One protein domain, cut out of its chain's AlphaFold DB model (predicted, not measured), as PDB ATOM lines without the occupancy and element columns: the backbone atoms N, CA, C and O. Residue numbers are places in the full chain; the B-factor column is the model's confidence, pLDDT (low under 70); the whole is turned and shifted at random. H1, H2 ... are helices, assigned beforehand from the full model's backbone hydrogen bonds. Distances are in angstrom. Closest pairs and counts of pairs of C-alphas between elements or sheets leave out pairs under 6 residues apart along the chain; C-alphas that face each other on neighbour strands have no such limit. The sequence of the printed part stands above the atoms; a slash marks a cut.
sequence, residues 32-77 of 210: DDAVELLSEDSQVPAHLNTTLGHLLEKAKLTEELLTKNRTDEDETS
ATOM      1  N   ASP A  32      67.519  57.280  92.023       79.69
ATOM      2  CA  ASP A  32      68.698  57.084  92.866       79.69
ATOM      3  C   ASP A  32      68.327  56.587  94.270       79.69
ATOM      4  O   ASP A  32      68.906  55.609  94.737       79.69
ATOM      5  N   ASP A  33      67.292  57.162  94.892       82.75
ATOM      6  CA  ASP A  33      66.806  56.734  96.211       82.75
ATOM      7  C   ASP A  33      66.259  55.298  96.154       82.75
ATOM      8  O   ASP A  33      66.484  54.482  97.050       82.75
ATOM      9  N   ALA A  34      65.548  54.949  95.076       81.12
ATOM     10  CA  ALA A  34      65.025  53.599  94.877       81.12
ATOM     11  C   ALA A  34      66.148  52.570  94.661       81.12
ATOM     12  O   ALA A  34      66.057  51.437  95.137       81.12
ATOM     13  N   VAL A  35      67.212  52.957  93.957       82.50
ATOM     14  CA  VAL A  35      68.401  52.124  93.741       82.50
ATOM     15  C   VAL A  35      69.180  51.926  95.038       82.50
ATOM     16  O   VAL A  35      69.641  50.811  95.294       82.50
ATOM     17  N   GLU A  36      69.322  52.966  95.857       84.69
ATOM     18  CA  GLU A  36      69.991  52.889  97.157       84.69
ATOM     19  C   GLU A  36      69.251  51.917  98.085       84.69
ATOM     20  O   GLU A  36      69.848  50.961  98.584       84.69
ATOM     21  N   LEU A  37      67.923  52.044  98.178       84.44
ATOM     22  CA  LEU A  37      67.079  51.128  98.954       84.44
ATOM     23  C   LEU A  37      67.185  49.667  98.485       84.44
ATOM     24  O   LEU A  37      67.166  48.752  99.306       84.44
ATOM     25  N   LEU A  38      67.301  49.434  97.174       82.25
ATOM     26  CA  LEU A  38      67.481  48.088  96.615       82.25
ATOM     27  C   LEU A  38      68.893  47.533  96.840       82.25
ATOM     28  O   LEU A  38      69.062  46.322  96.966       82.25
ATOM     29  N   SER A  39      69.899  48.404  96.899       80.25
ATOM     30  CA  SER A  39      71.295  48.018  97.126       80.25
ATOM     31  C   SER A  39      71.552  47.632  98.585       80.25
ATOM     32  O   SER A  39      72.393  46.773  98.853       80.25
ATOM     33  N   GLU A  40      70.806  48.229  99.516       84.12
ATOM     34  CA  GLU A  40      70.834  47.900 100.945       84.12
ATOM     35  C   GLU A  40      69.987  46.668 101.306       84.12
ATOM     36  O   GLU A  40      70.176  46.066 102.370       84.12
ATOM     37  N   ASP A  41      69.068  46.250 100.429       82.88
ATOM     38  CA  ASP A  41      68.221  45.090 100.682       82.88
ATOM     39  C   ASP A  41      69.009  43.777 100.551       82.88
ATOM     40  O   ASP A  41      69.262  43.241  99.470       82.88
ATOM     41  N   SER A  42      69.341  43.208 101.710       80.56
ATOM     42  CA  SER A  42      69.986  41.896 101.850       80.56
ATOM     43  C   SER A  42      69.230  40.724 101.199       80.56
ATOM     44  O   SER A  42      69.811  39.646 101.039       80.56
ATOM     45  N   GLN A  43      67.953  40.893 100.834       88.31
ATOM     46  CA  GLN A  43      67.175  39.869 100.132       88.31
ATOM     47  C   GLN A  43      67.408  39.864  98.621       88.31
ATOM     48  O   GLN A  43      67.045  38.881  97.967       88.31
ATOM     49  N   VAL A  44      68.008  40.915  98.057       82.38
ATOM     50  CA  VAL A  44      68.264  41.000  96.620       82.38
ATOM     51  C   VAL A  44      69.481  40.137  96.266       82.38
ATOM     52  O   VAL A  44      70.585  40.354  96.768       82.38
ATOM     53  N   PRO A  45      69.326  39.135  95.383       87.00
ATOM     54  CA  PRO A  45      70.446  38.336  94.912       87.00
ATOM     55  C   PRO A  45      71.552  39.187  94.270       87.00
ATOM     56  O   PRO A  45      71.279  40.042  93.430       87.00
ATOM     57  N   ALA A  46      72.819  38.870  94.558       84.56
ATOM     58  CA  ALA A  46      73.982  39.634  94.082       84.56
ATOM     59  C   ALA A  46      74.035  39.856  92.551       84.56
ATOM     60  O   ALA A  46      74.519  40.885  92.076       84.56
ATOM     61  N   HIS A  47      73.507  38.914  91.760       82.94
ATOM     62  CA  HIS A  47      73.451  39.041  90.300       82.94
ATOM     63  C   HIS A  47      72.494  40.148  89.830       82.94
ATOM     64  O   HIS A  47      72.748  40.780  88.803       82.94
ATOM     65  N   LEU A  48      71.418  40.417  90.579       84.62
ATOM     66  CA  LEU A  48      70.498  41.513  90.278       84.62
ATOM     67  C   LEU A  48      71.146  42.861  90.581       84.62
ATOM     68  O   LEU A  48      71.083  43.734  89.726       84.62
ATOM     69  N   ASN A  49      71.864  42.998  91.701       83.88
ATOM     70  CA  ASN A  49      72.606  44.230  92.009       83.88
ATOM     71  C   ASN A  49      73.682  44.532  90.962       83.88
ATOM     72  O   ASN A  49      73.841  45.670  90.534       83.88
ATOM     73  N   THR A  50      74.364  43.495  90.475       87.00
ATOM     74  CA  THR A  50      75.343  43.641  89.387       87.00
ATOM     75  C   THR A  50      74.671  44.122  88.096       87.00
ATOM     76  O   THR A  50      75.155  45.034  87.429       87.00
ATOM     77  N   THR A  51      73.519  43.540  87.752       87.88
ATOM     78  CA  THR A  51      72.748  43.937  86.565       87.88
ATOM     79  C   THR A  51      72.232  45.370  86.690       87.88
ATOM     80  O   THR A  51      72.330  46.140  85.736       87.88
ATOM     81  N   LEU A  52      71.730  45.744  87.867       88.25
ATOM     82  CA  LEU A  52      71.261  47.094  88.167       88.25
ATOM     83  C   LEU A  52      72.396  48.115  88.029       88.25
ATOM     84  O   LEU A  52      72.222  49.122  87.346       88.25
ATOM     85  N   GLY A  53      73.577  47.810  88.573       88.25
ATOM     86  CA  GLY A  53      74.772  48.641  88.417       88.25
ATOM     87  C   GLY A  53      75.138  48.880  86.949       88.25
ATOM     88  O   GLY A  53      75.323  50.023  86.536       88.25
ATOM     89  N   HIS A  54      75.145  47.827  86.124       88.25
ATOM     90  CA  HIS A  54      75.412  47.965  84.688       88.25
ATOM     91  C   HIS A  54      74.363  48.800  83.944       88.25
ATOM     92  O   HIS A  54      74.695  49.496  82.983       88.25
ATOM     93  N   LEU A  55      73.092  48.724  84.341       87.75
ATOM     94  CA  LEU A  55      72.032  49.525  83.724       87.75
ATOM     95  C   LEU A  55      72.184  51.011  84.057       87.75
ATOM     96  O   LEU A  55      72.028  51.843  83.165       87.75
ATOM     97  N   LEU A  56      72.545  51.341  85.297       88.69
ATOM     98  CA  LEU A  56      72.772  52.723  85.727       88.69
ATOM     99  C   LEU A  56      73.994  53.343  85.050       88.69
ATOM    100  O   LEU A  56      73.934  54.474  84.571       88.69
ATOM    101  N   GLU A  57      75.077  52.579  84.923       88.12
ATOM    102  CA  GLU A  57      76.264  53.007  84.183       88.12
ATOM    103  C   GLU A  57      75.924  53.330  82.717       88.12
ATOM    104  O   GLU A  57      76.308  54.378  82.192       88.12
ATOM    105  N   LYS A  58      75.121  52.478  82.065       88.25
ATOM    106  CA  LYS A  58      74.648  52.723  80.694       88.25
ATOM    107  C   LYS A  58      73.715  53.928  80.590       88.25
ATOM    108  O   LYS A  58      73.795  54.660  79.601       88.25
ATOM    109  N   ALA A  59      72.841  54.139  81.573       85.00
ATOM    110  CA  ALA A  59      71.957  55.301  81.607       85.00
ATOM    111  C   ALA A  59      72.773  56.602  81.656       85.00
ATOM    112  O   ALA A  59      72.550  57.491  80.836       85.00
ATOM    113  N   LYS A  60      73.802  56.653  82.511       86.38
ATOM    114  CA  LYS A  60      74.713  57.800  82.619       86.38
ATOM    115  C   LYS A  60      75.470  58.087  81.319       86.38
ATOM    116  O   LYS A  60      75.537  59.233  80.883       86.38
ATOM    117  N   LEU A  61      75.996  57.051  80.663       87.62
ATOM    118  CA  LEU A  61      76.655  57.201  79.358       87.62
ATOM    119  C   LEU A  61      75.694  57.718  78.281       87.62
ATOM    120  O   LEU A  61      76.084  58.502  77.418       87.62
ATOM    121  N   THR A  62      74.432  57.292  78.331       82.50
ATOM    122  CA  THR A  62      73.403  57.756  77.393       82.50
ATOM    123  C   THR A  62      73.088  59.235  77.614       82.50
ATOM    124  O   THR A  62      72.966  59.979  76.644       82.50
ATOM    125  N   GLU A  63      73.016  59.691  78.865       82.56
ATOM    126  CA  GLU A  63      72.831  61.108  79.195       82.56
ATOM    127  C   GLU A  63      74.029  61.966  78.745       82.56
ATOM    128  O   GLU A  63      73.852  63.034  78.153       82.56
ATOM    129  N   GLU A  64      75.257  61.471  78.921       81.38
ATOM    130  CA  GLU A  64      76.468  62.137  78.422       81.38
ATOM    131  C   GLU A  64      76.482  62.240  76.884       81.38
ATOM    132  O   GLU A  64      76.853  63.267  76.319       81.38
ATOM    133  N   LEU A  65      76.032  61.199  76.180       79.94
ATOM    134  CA  LEU A  65      75.904  61.236  74.720       79.94
ATOM    135  C   LEU A  65      74.804  62.197  74.258       79.94
ATOM    136  O   LEU A  65      74.987  62.902  73.268       79.94
ATOM    137  N   LEU A  66      73.674  62.260  74.966       79.06
ATOM    138  CA  LEU A  66      72.595  63.204  74.656       79.06
ATOM    139  C   LEU A  66      73.021  64.656  74.873       79.06
ATOM    140  O   LEU A  66      72.629  65.528  74.098       79.06
ATOM    141  N   THR A  67      73.818  64.926  75.905       78.25
ATOM    142  CA  THR A  67      74.347  66.273  76.153       78.25
ATOM    143  C   THR A  67      75.386  66.676  75.108       78.25
ATOM    144  O   THR A  67      75.285  67.784  74.591       78.25
ATOM    145  N   LYS A  68      76.295  65.775  74.706       72.25
ATOM    146  CA  LYS A  68      77.240  66.025  73.596       72.25
ATOM    147  C   LYS A  68      76.544  66.233  72.249       72.25
ATOM    148  O   LYS A  68      76.854  67.180  71.539       72.25
ATOM    149  N   ASN A  69      75.532  65.429  71.929       63.28
ATOM    150  CA  ASN A  69      74.768  65.634  70.696       63.28
ATOM    151  C   ASN A  69      74.040  66.989  70.685       63.28
ATOM    152  O   ASN A  69      73.924  67.604  69.636       63.28
ATOM    153  N   ARG A  70      73.568  67.492  71.836       67.50
ATOM    154  CA  ARG A  70      72.979  68.842  71.909       67.50
ATOM    155  C   ARG A  70      74.004  69.949  71.664       67.50
ATOM    156  O   ARG A  70      73.651  70.946  71.049       67.50
ATOM    157  N   THR A  71      75.244  69.788  72.126       60.75
ATOM    158  CA  THR A  71      76.305  70.771  71.858       60.75
ATOM    159  C   THR A  71      76.767  70.741  70.403       60.75
ATOM    160  O   THR A  71      77.053  71.795  69.844       60.75
ATOM    161  N   ASP A  72      76.766  69.569  69.768       55.97
ATOM    162  CA  ASP A  72      77.126  69.434  68.353       55.97
ATOM    163  C   ASP A  72      76.071  70.079  67.427       55.97
ATOM    164  O   ASP A  72      76.418  70.662  66.400       55.97
ATOM    165  N   GLU A  73      74.788  70.061  67.808       54.34
ATOM    166  CA  GLU A  73      73.727  70.777  67.081       54.34
ATOM    167  C   GLU A  73      73.895  72.311  67.178       54.34
ATOM    168  O   GLU A  73      73.742  73.008  66.172       54.34
ATOM    169  N   ASP A  74      74.307  72.853  68.331       50.53
ATOM    170  CA  ASP A  74      74.564  74.298  68.484       50.53
ATOM    171  C   ASP A  74      75.804  74.766  67.690       50.53
ATOM    172  O   ASP A  74      75.796  75.867  67.128       50.53
ATOM    173  N   GLU A  75      76.842  73.933  67.549       50.25
ATOM    174  CA  GLU A  75      78.028  74.264  66.739       50.25
ATOM    175  C   GLU A  75      77.774  74.196  65.221       50.25
ATOM    176  O   GLU A  75      78.445  74.891  64.449       50.25
ATOM    177  N   THR A  76      76.762  73.446  64.765       48.53
ATOM    178  CA  THR A  76      76.365  73.452  63.342       48.53
ATOM    179  C   THR A  76      75.577  74.698  62.928       48.53
ATOM    180  O   THR A  76      75.616  75.081  61.756       48.53
ATOM    181  N   SER A  77      74.960  75.416  63.873       47.31
ATOM    182  CA  SER A  77      74.229  76.659  63.579       47.31
ATOM    183  C   SER A  77      75.143  77.856  63.259       47.31
ATOM    184  O   SER A  77      74.737  78.786  62.561       47.31
TER     185      SER A  77
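AT A GLANCE: This is residues 32 to 77 of the 210 residues of an uncharacterized protein of Nippostrongylus brasiliensis (UniProt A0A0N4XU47). One long helix, H2, makes the length of this domain, and a short helix, H1, folds back loosely beside its first part, so that the two form a lopsided hook. The bend of the hook is the stretch around residues 42 to 47, which stands free, and at the other end residues 57 to 77 of H2 stick out alone. The printed part has 46 residues with two named helices, H1 then H2 along the chain, and no named strand; the class is all helix. The whole is extended, with a radius of gyration of the C-alphas of 15.9 A and spans of 52 by 19 by 6 A.

IN THESE COORDINATES: Find C-alpha 46 at (73.982, 39.634, 94.082); from there H2, residues 46 to 77, runs 48.0 A from first to last C-alpha and ends at C-alpha 77, at (74.229, 76.659, 63.579). Then go back to C-alpha 32 at (68.698, 57.084, 92.866), where H1, residues 32 to 40, begins; it is 12.4 A from first to last C-alpha.

HOW THE PARTS SIT: Set H1 beside H2 and you will find them close but not clearly touching, with 2 pairs of C-alphas within 8 A. The closest C-alphas of the two are those of Ser 39 and Asn 49, 6.5 A apart. Their lines stand at a shallow tilt of 21 degrees, and they run opposite ways. A tight link of 5 residues joins them. In H1 every O i to N i+4 pair is within hydrogen-bond range; in H2 27 of 28 are.

THE WHOLE: Look to Gln 43 and Ser 77 for the two C-alphas farthest apart, 52.3 A. The printed part has no cut. Its mean pLDDT is 78.4, and the model's confidence is low, under 70, at residues 69 to 77, which belong to H2.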